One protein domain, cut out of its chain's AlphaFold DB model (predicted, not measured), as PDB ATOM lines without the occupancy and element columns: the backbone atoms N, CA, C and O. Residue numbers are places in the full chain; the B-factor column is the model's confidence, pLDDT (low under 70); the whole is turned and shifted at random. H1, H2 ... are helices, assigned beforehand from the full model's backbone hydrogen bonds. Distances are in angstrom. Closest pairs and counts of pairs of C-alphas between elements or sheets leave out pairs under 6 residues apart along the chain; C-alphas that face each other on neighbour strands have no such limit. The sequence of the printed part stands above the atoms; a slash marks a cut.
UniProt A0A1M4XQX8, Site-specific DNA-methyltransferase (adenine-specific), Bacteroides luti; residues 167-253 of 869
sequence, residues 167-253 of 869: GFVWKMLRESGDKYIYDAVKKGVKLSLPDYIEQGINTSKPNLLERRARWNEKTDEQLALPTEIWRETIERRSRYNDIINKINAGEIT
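AT A GLANCE: This is residues 167 to 253 of the 869 residues of the protein "Site-specific DNA-methyltransferase (adenine-specific)" of Bacteroides luti (UniProt A0A1M4XQX8). What does the model look like, going along the printed part from its first residue? It is a long, loose loop of chain with one long helix, H5, as its return limb: H1 lies at one end, H2 lies beside the middle of H5, H3 and H4 lie toward the other end, and H5 then runs back to H1. What is it built of? The printed part has 87 residues with five named helices, H1 to H5 in chain order, and no named strand; the class is all helix, though under half of the residues, 39 of 87, are in named elements. How compact is it? It is loose, with a radius of gyration of the C-alphas of 15.3 A, and only just flat, with spans of 49 by 30 by 17 A.

HOW THE PARTS SIT: How does the first helix stand to the last? H1, residues 168 to 175, touches H5, residues 230 to 248, with residues 247 to 248 of H5 alone, and the closest C-alphas, those of Arg 174 and Asn 248, are 5.3 A apart. They run opposite ways at a steep tilt of 49 degrees. Which other helices come near H5? H2, residues 183 to 186, touches residues 236 to 240 of H5 alone, with the closest C-alphas, those of Val 185 and Arg 236, 6.1 A apart. H3, residues 195 to 198, is close to H5 but not clearly touching: the closest C-alphas, those of Ile 197 and Trp 230, are 7.6 A apart. Where is H4? H4, residues 208 to 211, is apart from H5 and close to H3 but not clearly touching; the closest C-alphas of H3 and H4, those of Tyr 196 and Arg 211, are 7.5 A apart. What do the backbones show? In H1 and H5 every O i to N i+4 pair is within hydrogen-bond range; H2, H3 and H4 are too short for such a pair, and each has its one O i to N i+3 pair within range.

IN THESE COORDINATES: Where does H1 lie? It begins at C-alpha 168, (118.120, 85.196, 52.177), and is 10.4 A long from first to last C-alpha. How long are the short helices? H2 measures 4.9 A, H3 5.0 A and H4 5.1 A from first to last C-alpha. Where does H5 lie? It runs 26.7 A from C-alpha 230, (131.495, 78.465, 87.987), to C-alpha 248, (123.219, 75.916, 62.681).

THE WHOLE: How large is it? The two C-alphas farthest apart, those of Gly 167 and Glu 210, are 48.7 A apart, while the first and last printed C-alphas are 10.2 A apart. Are there cuts or long links? The printed part has no cut; the link from H4 to H5, residues 212 to 229, is long, and the other three are short. Where is confidence low? No printed residue is under 70, and the mean pLDDT of the printed part is 94.6.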
ATOM      1  N   GLY A 167     115.150  81.256  52.341       94.50
ATOM      2  CA  GLY A 167     115.275  82.646  51.924       94.50
ATOM      3  C   GLY A 167     116.541  83.306  52.470       94.50
ATOM      4  O   GLY A 167     117.167  82.818  53.417       94.50
ATOM      5  N   PHE A 168     116.908  84.437  51.861       96.56
ATOM      6  CA  PHE A 168     118.120  85.196  52.177       96.56
ATOM      7  C   PHE A 168     118.287  85.469  53.680       96.56
ATOM      8  O   PHE A 168     119.375  85.258  54.211       96.56
ATOM      9  N   VAL A 169     117.211  85.855  54.376       97.44
ATOM     10  CA  VAL A 169     117.262  86.277  55.785       97.44
ATOM     11  C   VAL A 169     117.756  85.152  56.695       97.44
ATOM     12  O   VAL A 169     118.725  85.313  57.437       97.44
ATOM     13  N   TRP A 170     117.111  83.987  56.623       96.94
ATOM     14  CA  TRP A 170     117.447  82.859  57.494       96.94
ATOM     15  C   TRP A 170     118.702  82.128  57.036       96.94
ATOM     16  O   TRP A 170     119.433  81.602  57.873       96.94
ATOM     17  N   LYS A 171     118.997  82.137  55.732       96.31
ATOM     18  CA  LYS A 171     120.267  81.629  55.213       96.31
ATOM     19  C   LYS A 171     121.451  82.443  55.743       96.31
ATOM     20  O   LYS A 171     122.391  81.850  56.264       96.31
ATOM     21  N   MET A 172     121.368  83.778  55.699       97.06
ATOM     22  CA  MET A 172     122.413  84.656  56.235       97.06
ATOM     23  C   MET A 172     122.651  84.397  57.725       97.06
ATOM     24  O   MET A 172     123.797  84.329  58.161       97.06
ATOM     25  N   LEU A 173     121.584  84.186  58.508       97.75
ATOM     26  CA  LEU A 173     121.719  83.824  59.921       97.75
ATOM     27  C   LEU A 173     122.459  82.490  60.107       97.75
ATOM     28  O   LEU A 173     123.405  82.438  60.892       97.75
ATOM     29  N   ARG A 174     122.074  81.432  59.377       96.56
ATOM     30  CA  ARG A 174     122.744  80.116  59.453       96.56
ATOM     31  C   ARG A 174     124.231  80.194  59.106       96.56
ATOM     32  O   ARG A 174     125.043  79.517  59.725       96.56
ATOM     33  N   GLU A 175     124.585  81.032  58.139       96.00
ATOM     34  CA  GLU A 175     125.963  81.205  57.664       96.00
ATOM     35  C   GLU A 175     126.789  82.171  58.538       96.00
ATOM     36  O   GLU A 175     128.008  82.245  58.397       96.00
ATOM     37  N   SER A 176     126.155  82.881  59.479       96.56
ATOM     38  CA  SER A 176     126.814  83.899  60.313       96.56
ATOM     39  C   SER A 176     127.622  83.353  61.496       96.56
ATOM     40  O   SER A 176     128.336  84.115  62.156       96.56
ATOM     41  N   GLY A 177     127.510  82.056  61.801       96.06
ATOM     42  CA  GLY A 177     128.108  81.467  62.998       96.06
ATOM     43  C   GLY A 177     127.574  82.121  64.277       96.06
ATOM     44  O   GLY A 177     126.367  82.178  64.498       96.06
ATOM     45  N   ASP A 178     128.469  82.616  65.138       97.06
ATOM     46  CA  ASP A 178     128.112  83.260  66.410       97.06
ATOM     47  C   ASP A 178     128.120  84.800  66.367       97.06
ATOM     48  O   ASP A 178     128.075  85.444  67.421       97.06
ATOM     49  N   LYS A 179     128.141  85.404  65.166       97.94
ATOM     50  CA  LYS A 179     128.227  86.864  64.978       97.94
ATOM     51  C   LYS A 179     127.165  87.625  65.777       97.94
ATOM     52  O   LYS A 179     127.493  88.603  66.442       97.94
ATOM     53  N   TYR A 180     125.921  87.146  65.754       98.12
ATOM     54  CA  TYR A 180     124.774  87.802  66.401       98.12
ATOM     55  C   TYR A 180     124.512  87.334  67.836       98.12
ATOM     56  O   TYR A 180     123.501  87.701  68.440       98.12
ATOM     57  N   ILE A 181     125.418  86.535  68.404       98.31
ATOM     58  CA  ILE A 181     125.425  86.222  69.831       98.31
ATOM     59  C   ILE A 181     126.269  87.288  70.541       98.31
ATOM     60  O   ILE A 181     127.436  87.495  70.199       98.31
ATOM     61  N   TYR A 182     125.700  87.954  71.553       97.81
ATOM     62  CA  TYR A 182     126.404  89.003  72.299       97.81
ATOM     63  C   TYR A 182     127.716  88.504  72.922       97.81
ATOM     64  O   TYR A 182     127.780  87.410  73.486       97.81
ATOM     65  N   ASP A 183     128.745  89.356  72.920       96.00
ATOM     66  CA  ASP A 183     130.077  89.041  73.464       96.00
ATOM     67  C   ASP A 183     130.053  88.585  74.924       96.00
ATOM     68  O   ASP A 183     130.803  87.683  75.300       96.00
ATOM     69  N   ALA A 184     129.137  89.134  75.728       95.19
ATOM     70  CA  ALA A 184     128.939  88.704  77.109       95.19
ATOM     71  C   ALA A 184     128.640  87.196  77.194       95.19
ATOM     72  O   ALA A 184     129.236  86.486  77.997       95.19
ATOM     73  N   VAL A 185     127.791  86.670  76.304       96.88
ATOM     74  CA  VAL A 185     127.452  85.239  76.254       96.88
ATOM     75  C   VAL A 185     128.653  84.403  75.782       96.88
ATOM     76  O   VAL A 185     128.881  83.315  76.312       96.88
ATOM     77  N   LYS A 186     129.467  84.935  74.857       96.44
ATOM     78  CA  LYS A 186     130.632  84.260  74.247       96.44
ATOM     79  C   LYS A 186     131.882  84.201  75.137       96.44
ATOM     80  O   LYS A 186     132.814  83.457  74.830       96.44
ATOM     81  N   LYS A 187     131.955  84.971  76.226       95.62
ATOM     82  CA  LYS A 187     133.152  85.052  77.085       95.62
ATOM     83  C   LYS A 187     133.644  83.658  77.523       95.62
ATOM     84  O   LYS A 187     132.903  82.879  78.111       95.62
ATOM     85  N   GLY A 188     134.895  83.317  77.212       93.81
ATOM     86  CA  GLY A 188     135.516  82.061  77.651       93.81
ATOM     87  C   GLY A 188     135.048  80.773  76.949       93.81
ATOM     88  O   GLY A 188     135.538  79.702  77.294       93.81
ATOM     89  N   VAL A 189     134.152  80.822  75.952       94.06
ATOM     90  CA  VAL A 189     133.611  79.596  75.314       94.06
ATOM     91  C   VAL A 189     134.671  78.768  74.577       94.06
ATOM     92  O   VAL A 189     134.554  77.547  74.525       94.06
ATOM     93  N   LYS A 190     135.721  79.421  74.057       92.69
ATOM     94  CA  LYS A 190     136.837  78.792  73.324       92.69
ATOM     95  C   LYS A 190     137.905  78.166  74.231       92.69
ATOM     96  O   LYS A 190     138.795  77.489  73.732       92.69
ATOM     97  N   LEU A 191     137.843  78.410  75.539       94.62
ATOM     98  CA  LEU A 191     138.808  77.901  76.512       94.62
ATOM     99  C   LEU A 191     138.291  76.593  77.135       94.62
ATOM    100  O   LEU A 191     137.082  76.425  77.343       94.62
ATOM    101  N   SER A 192     139.192  75.661  77.445       93.75
ATOM    102  CA  SER A 192     138.841  74.419  78.144       93.75
ATOM    103  C   SER A 192     138.382  74.706  79.575       93.75
ATOM    104  O   SER A 192     138.822  75.668  80.205       93.75
ATOM    105  N   LEU A 193     137.466  73.882  80.085       94.56
ATOM    106  CA  LEU A 193     137.123  73.908  81.505       94.56
ATOM    107  C   LEU A 193     138.191  73.142  82.295       94.56
ATOM    108  O   LEU A 193     138.728  72.168  81.776       94.56
ATOM    109  N   PRO A 194     138.495  73.543  83.537       94.88
ATOM    110  CA  PRO A 194     139.317  72.723  84.417       94.88
ATOM    111  C   PRO A 194     138.637  71.383  84.738       94.88
ATOM    112  O   PRO A 194     137.428  71.355  84.983       94.88
ATOM    113  N   ASP A 195     139.416  70.301  84.847       93.69
ATOM    114  CA  ASP A 195     138.918  68.936  85.109       93.69
ATOM    115  C   ASP A 195     137.980  68.860  86.326       93.69
ATOM    116  O   ASP A 195     136.946  68.186  86.301       93.69
ATOM    117  N   TYR A 196     138.300  69.606  87.392       92.56
ATOM    118  CA  TYR A 196     137.524  69.630  88.637       92.56
ATOM    119  C   TYR A 196     136.143  70.294  88.497       92.56
ATOM    120  O   TYR A 196     135.289  70.094  89.362       92.56
ATOM    121  N   ILE A 197     135.918  71.053  87.421       95.31
ATOM    122  CA  ILE A 197     134.620  71.626  87.046       95.31
ATOM    123  C   ILE A 197     133.933  70.754  85.997       95.31
ATOM    124  O   ILE A 197     132.750  70.434  86.149       95.31
ATOM    125  N   GLU A 198     134.672  70.344  84.962       93.81
ATOM    126  CA  GLU A 198     134.163  69.554  83.834       93.81
ATOM    127  C   GLU A 198     133.554  68.225  84.289       93.81
ATOM    128  O   GLU A 198     132.497  67.810  83.796       93.81
ATOM    129  N   GLN A 199     134.149  67.597  85.309       93.25
ATOM    130  CA  GLN A 199     133.626  66.368  85.893       93.25
ATOM    131  C   GLN A 199     132.161  66.479  86.332       93.25
ATOM    132  O   GLN A 199     131.495  65.452  86.353       93.25
ATOM    133  N   GLY A 200     131.644  67.672  86.665       92.75
ATOM    134  CA  GLY A 200     130.273  67.913  87.136       92.75
ATOM    135  C   GLY A 200     129.224  68.129  86.034       92.75
ATOM    136  O   GLY A 200     128.039  68.277  86.345       92.75
ATOM    137  N   ILE A 201     129.624  68.154  84.756       92.62
ATOM    138  CA  ILE A 201     128.715  68.430  83.627       92.62
ATOM    139  C   ILE A 201     127.791  67.243  83.348       92.62
ATOM    140  O   ILE A 201     126.588  67.422  83.188       92.62
ATOM    141  N   ASN A 202     128.332  66.021  83.310       91.06
ATOM    142  CA  ASN A 202     127.540  64.822  83.031       91.06
ATOM    143  C   ASN A 202     126.661  64.463  84.243       91.06
ATOM    144  O   ASN A 202     127.166  63.970  85.258       91.06
ATOM    145  N   THR A 203     125.353  64.683  84.134       90.56
ATOM    146  CA  THR A 203     124.376  64.462  85.213       90.56
ATOM    147  C   THR A 203     124.025  62.990  85.431       90.56
ATOM    148  O   THR A 203     123.513  62.646  86.487       90.56
ATOM    149  N   SER A 204     124.356  62.099  84.490       90.31
ATOM    150  CA  SER A 204     124.058  60.661  84.586       90.31
ATOM    151  C   SER A 204     125.044  59.873  85.455       90.31
ATOM    152  O   SER A 204     124.785  58.718  85.788       90.31
ATOM    153  N   LYS A 205     126.198  60.455  85.803       89.38
ATOM    154  CA  LYS A 205     127.178  59.826  86.703       89.38
ATOM    155  C   LYS A 205     126.755  59.996  88.177       89.38
ATOM    156  O   LYS A 205     126.187  61.035  88.514       89.38
ATOM    157  N   PRO A 206     127.079  59.043  89.072       89.25
ATOM    158  CA  PRO A 206     126.738  59.146  90.493       89.25
ATOM    159  C   PRO A 206     127.437  60.332  91.180       89.25
ATOM    160  O   PRO A 206     128.355  60.946  90.622       89.25
ATOM    161  N   ASN A 207     126.995  60.636  92.403       90.44
ATOM    162  CA  ASN A 207     127.577  61.650  93.288       90.44
ATOM    163  C   ASN A 207     127.664  63.041  92.636       90.44
ATOM    164  O   ASN A 207     128.695  63.715  92.694       90.44
ATOM    165  N   LEU A 208     126.587  63.472  91.967       93.00
ATOM    166  CA  LEU A 208     126.571  64.737  91.226       93.00
ATOM    167  C   LEU A 208     126.924  65.941  92.113       93.00
ATOM    168  O   LEU A 208     127.728  66.773  91.701       93.00
ATOM    169  N   LEU A 209     126.377  66.002  93.331       91.06
ATOM    170  CA  LEU A 209     126.635  67.099  94.270       91.06
ATOM    171  C   LEU A 209     128.124  67.195  94.643       91.06
ATOM    172  O   LEU A 209     128.675  68.290  94.673       91.06
ATOM    173  N   GLU A 210     128.800  66.062  94.868       92.31
ATOM    174  CA  GLU A 210     130.238  66.030  95.179       92.31
ATOM    175  C   GLU A 210     131.071  66.514  93.985       92.31
ATOM    176  O   GLU A 210     131.976  67.333  94.138       92.31
ATOM    177  N   ARG A 211     130.714  66.080  92.769       94.81
ATOM    178  CA  ARG A 211     131.381  66.521  91.530       94.81
ATOM    179  C   ARG A 211     131.156  68.004  91.221       94.81
ATOM    180  O   ARG A 211     131.952  68.590  90.492       94.81
ATOM    181  N   ARG A 212     130.094  68.609  91.767       95.69
ATOM    182  CA  ARG A 212     129.770  70.043  91.658       95.69
ATOM    183  C   ARG A 212     130.174  70.853  92.894       95.69
ATOM    184  O   ARG A 212     129.878  72.043  92.943       95.69
ATOM    185  N   ALA A 213     130.895  70.272  93.857       91.06
ATOM    186  CA  ALA A 213     131.235  70.943  95.118       91.06
ATOM    187  C   ALA A 213     131.945  72.298  94.925       91.06
ATOM    188  O   ALA A 213     131.723  73.228  95.696       91.06
ATOM    189  N   ARG A 214     132.748  72.429  93.859       93.06
ATOM    190  CA  ARG A 214     133.500  73.650  93.520       93.06
ATOM    191  C   ARG A 214     132.763  74.608  92.576       93.06
ATOM    192  O   ARG A 214     133.307  75.641  92.203       93.06
ATOM    193  N   TRP A 215     131.524  74.305  92.175       94.75
ATOM    194  CA  TRP A 215     130.767  75.148  91.234       94.75
ATOM    195  C   TRP A 215     130.320  76.493  91.827       94.75
ATOM    196  O   TRP A 215     129.936  77.397  91.085       94.75
ATOM    197  N   ASN A 216     130.372  76.634  93.152       93.62
ATOM    198  CA  ASN A 216     130.025  77.870  93.850       93.62
ATOM    199  C   ASN A 216     131.229  78.802  94.072       93.62
ATOM    200  O   ASN A 216     131.049  79.900  94.590       93.62
ATOM    201  N   GLU A 217     132.435  78.378  93.686       93.25
ATOM    202  CA  GLU A 217     133.637  79.212  93.730       93.25
ATOM    203  C   GLU A 217     133.640  80.231  92.580       93.25
ATOM    204  O   GLU A 217     133.041  80.004  91.521       93.25
ATOM    205  N   LYS A 218     134.361  81.341  92.778       93.19
ATOM    206  CA  LYS A 218     134.598  82.356  91.745       93.19
ATOM    207  C   LYS A 218     135.280  81.732  90.521       93.19
ATOM    208  O   LYS A 218     136.241  80.967  90.651       93.19
ATOM    209  N   THR A 219     134.792  82.073  89.331       94.62
ATOM    210  CA  THR A 219     135.400  81.644  88.067       94.62
ATOM    211  C   THR A 219     136.674  82.443  87.785       94.62
ATOM    212  O   THR A 219     136.755  83.633  88.087       94.62
ATOM    213  N   ASP A 220     137.658  81.802  87.154       92.56
ATOM    214  CA  ASP A 220     138.856  82.470  86.636       92.56
ATOM    215  C   ASP A 220     138.512  83.629  85.675       92.56
ATOM    216  O   ASP A 220     137.669  83.483  84.786       92.56
ATOM    217  N   GLU A 221     139.184  84.776  85.814       90.75
ATOM    218  CA  GLU A 221     138.893  86.017  85.070       90.75
ATOM    219  C   GLU A 221     138.968  85.868  83.538       90.75
ATOM    220  O   GLU A 221     138.308  86.601  82.784       90.75
ATOM    221  N   GLN A 222     139.737  84.899  83.034       92.56
ATOM    222  CA  GLN A 222     139.809  84.631  81.597       92.56
ATOM    223  C   GLN A 222     138.482  84.071  81.062       92.56
ATOM    224  O   GLN A 222     138.070  84.405  79.943       92.56
ATOM    225  N   LEU A 223     137.791  83.274  81.881       93.81
ATOM    226  CA  LEU A 223     136.539  82.576  81.574       93.81
ATOM    227  C   LEU A 223     135.289  83.337  82.048       93.81
ATOM    228  O   LEU A 223     134.220  83.187  81.446       93.81
ATOM    229  N   ALA A 224     135.430  84.137  83.103       93.62
ATOM    230  CA  ALA A 224     134.346  84.790  83.827       93.62
ATOM    231  C   ALA A 224     133.925  86.137  83.219       93.62
ATOM    232  O   ALA A 224     134.745  86.889  82.687       93.62
ATOM    233  N   LEU A 225     132.645  86.479  83.361       93.56
ATOM    234  CA  LEU A 225     132.218  87.881  83.454       93.56
ATOM    235  C   LEU A 225     132.441  88.403  84.888       93.56
ATOM    236  O   LEU A 225     132.726  87.598  85.781       93.56
ATOM    237  N   PRO A 226     132.342  89.726  85.141       90.25
ATOM    238  CA  PRO A 226     132.470  90.255  86.493       90.25
ATOM    239  C   PRO A 226     131.583  89.484  87.478       90.25
ATOM    240  O   PRO A 226     130.418  89.217  87.213       90.25
ATOM    241  N   THR A 227     132.160  89.094  88.615       88.75
ATOM    242  CA  THR A 227     131.452  88.454  89.740       88.75
ATOM    243  C   THR A 227     130.841  87.069  89.457       88.75
ATOM    244  O   THR A 227     130.087  86.561  90.291       88.75
ATOM    245  N   GLU A 228     131.145  86.439  88.315       93.00
ATOM    246  CA  GLU A 228     130.639  85.098  88.005       93.00
ATOM    247  C   GLU A 228     131.270  84.005  88.874       93.00
ATOM    248  O   GLU A 228     132.486  83.956  89.088       93.00
ATOM    249  N   ILE A 229     130.421  83.070  89.296       94.81
ATOM    250  CA  ILE A 229     130.829  81.765  89.834       94.81
ATOM    251  C   ILE A 229     130.763  80.686  88.749       94.81
ATOM    252  O   ILE A 229     130.072  80.847  87.736       94.81
ATOM    253  N   TRP A 230     131.421  79.547  88.979       95.94
ATOM    254  CA  TRP A 230     131.495  78.465  87.987       95.94
ATOM    255  C   TRP A 230     130.123  77.990  87.510       95.94
ATOM    256  O   TRP A 230     129.951  77.740  86.318       95.94
ATOM    257  N   ARG A 231     129.121  77.928  88.396       94.75
ATOM    258  CA  ARG A 231     127.736  77.592  88.033       94.75
ATOM    259  C   ARG A 231     127.171  78.539  86.967       94.75
ATOM    260  O   ARG A 231     126.637  78.068  85.966       94.75
ATOM    261  N   GLU A 232     127.335  79.849  87.141       94.69
ATOM    262  CA  GLU A 232     126.858  80.860  86.185       94.69
ATOM    263  C   GLU A 232     127.639  80.785  84.866       94.69
ATOM    264  O   GLU A 232     127.042  80.804  83.789       94.69
ATOM    265  N   THR A 233     128.963  80.600  84.931       96.19
ATOM    266  CA  THR A 233     129.806  80.425  83.738       96.19
ATOM    267  C   THR A 233     129.409  79.181  82.935       96.19
ATOM    268  O   THR A 233     129.315  79.241  81.706       96.19
ATOM    269  N   ILE A 234     129.146  78.049  83.595       95.38
ATOM    270  CA  ILE A 234     128.722  76.804  82.935       95.38
ATOM    271  C   ILE A 234     127.338  76.973  82.311       95.38
ATOM    272  O   ILE A 234     127.148  76.605  81.152       95.38
ATOM    273  N   GLU A 235     126.390  77.579  83.028       94.06
ATOM    274  CA  GLU A 235     125.055  77.877  82.498       94.06
ATOM    275  C   GLU A 235     125.124  78.805  81.275       94.06
ATOM    276  O   GLU A 235     124.447  78.560  80.269       94.06
ATOM    277  N   ARG A 236     125.988  79.827  81.308       95.69
ATOM    278  CA  ARG A 236     126.213  80.747  80.185       95.69
ATOM    279  C   ARG A 236     126.854  80.056  78.980       95.69
ATOM    280  O   ARG A 236     126.395  80.257  77.857       95.69
ATOM    281  N   ARG A 237     127.858  79.197  79.190       95.50
ATOM    282  CA  ARG A 237     128.469  78.391  78.112       95.50
ATOM    283  C   ARG A 237     127.487  77.379  77.526       95.50
ATOM    284  O   ARG A 237     127.437  77.210  76.311       95.50
ATOM    285  N   SER A 238     126.668  76.747  78.366       94.00
ATOM    286  CA  SER A 238     125.598  75.859  77.907       94.00
ATOM    287  C   SER A 238     124.579  76.618  77.058       94.00
ATOM    288  O   SER A 238     124.136  76.097  76.039       94.00
ATOM    289  N   ARG A 239     124.234  77.853  77.444       94.94
ATOM    290  CA  ARG A 239     123.364  78.734  76.655       94.94
ATOM    291  C   ARG A 239     123.989  79.090  75.306       94.94
ATOM    292  O   ARG A 239     123.285  79.036  74.307       94.94
ATOM    293  N   TYR A 240     125.278  79.432  75.261       97.56
ATOM    294  CA  TYR A 240     125.985  79.668  73.995       97.56
ATOM    295  C   TYR A 240     125.864  78.458  73.059       97.56
ATOM    296  O   TYR A 240     125.446  78.615  71.914       97.56
ATOM    297  N   ASN A 241     126.158  77.258  73.572       96.56
ATOM    298  CA  ASN A 241     126.089  76.017  72.800       96.56
ATOM    299  C   ASN A 241     124.666  75.712  72.302       96.56
ATOM    300  O   ASN A 241     124.493  75.310  71.156       96.56
ATOM    301  N   ASP A 242     123.642  75.923  73.134       95.81
ATOM    302  CA  ASP A 242     122.241  75.766  72.723       95.81
ATOM    303  C   ASP A 242     121.888  76.720  71.573       95.81
ATOM    304  O   ASP A 242     121.388  76.289  70.536       95.81
ATOM    305  N   ILE A 243     122.231  78.004  71.706       97.31
ATOM    306  CA  ILE A 243     121.923  79.021  70.694       97.31
ATOM    307  C   ILE A 243     122.644  78.735  69.373       97.31
ATOM    308  O   ILE A 243     122.005  78.759  68.322       97.31
ATOM    309  N   ILE A 244     123.949  78.445  69.397       97.81
ATOM    310  CA  ILE A 244     124.701  78.196  68.158       97.81
ATOM    311  C   ILE A 244     124.221  76.922  67.454       97.81
ATOM    312  O   ILE A 244     124.107  76.904  66.231       97.81
ATOM    313  N   ASN A 245     123.847  75.884  68.211       97.81
ATOM    314  CA  ASN A 245     123.254  74.676  67.640       97.81
ATOM    315  C   ASN A 245     121.909  74.979  66.971       97.81
ATOM    316  O   ASN A 245     121.666  74.494  65.869       97.81
ATOM    317  N   LYS A 246     121.071  75.828  67.580       97.44
ATOM    318  CA  LYS A 246     119.791  76.270  66.998       97.44
ATOM    319  C   LYS A 246     119.965  77.095  65.731       97.44
ATOM    320  O   LYS A 246     119.206  76.905  64.781       97.44
ATOM    321  N   ILE A 247     120.962  77.982  65.703       97.25
ATOM    322  CA  ILE A 247     121.331  78.737  64.499       97.25
ATOM    323  C   ILE A 247     121.741  77.757  63.396       97.25
ATOM    324  O   ILE A 247     121.129  77.757  62.333       97.25
ATOM    325  N   ASN A 248     122.697  76.865  63.669       96.50
ATOM    326  CA  ASN A 248     123.219  75.916  62.681       96.50
ATOM    327  C   ASN A 248     122.150  74.936  62.170       96.50
ATOM    328  O   ASN A 248     122.132  74.601  60.987       96.50
ATOM    329  N   ALA A 249     121.243  74.497  63.045       96.25
ATOM    330  CA  ALA A 249     120.136  73.607  62.701       96.25
ATOM    331  C   ALA A 249     118.989  74.315  61.952       96.25
ATOM    332  O   ALA A 249     118.077  73.645  61.471       96.25
ATOM    333  N   GLY A 250     119.012  75.650  61.845       95.25
ATOM    334  CA  GLY A 250     117.937  76.421  61.219       95.25
ATOM    335  C   GLY A 250     116.643  76.455  62.037       95.25
ATOM    336  O   GLY A 250     115.568  76.587  61.462       95.25
ATOM    337  N   GLU A 251     116.729  76.329  63.366       95.81
ATOM    338  CA  GLU A 251     115.566  76.388  64.265       95.81
ATOM    339  C   GLU A 251     115.086  77.826  64.523       95.81
ATOM    340  O   GLU A 251     113.940  78.032  64.921       95.81
ATOM    341  N   ILE A 252     115.947  78.823  64.289       95.38
ATOM    342  CA  ILE A 252     115.611  80.249  64.392       95.38
ATOM    343  C   ILE A 252     115.042  80.704  63.049       95.38
ATOM    344  O   ILE A 252     115.772  80.806  62.062       95.38
ATOM    345  N   THR A 253     113.728  80.932  63.007       92.56
ATOM    346  CA  THR A 253     112.973  81.113  61.749       92.56
ATOM    347  C   THR A 253     111.987  82.275  61.788       92.56
ATOM    348  O   THR A 253     111.282  82.524  60.807       92.56
TER     349      THR A 253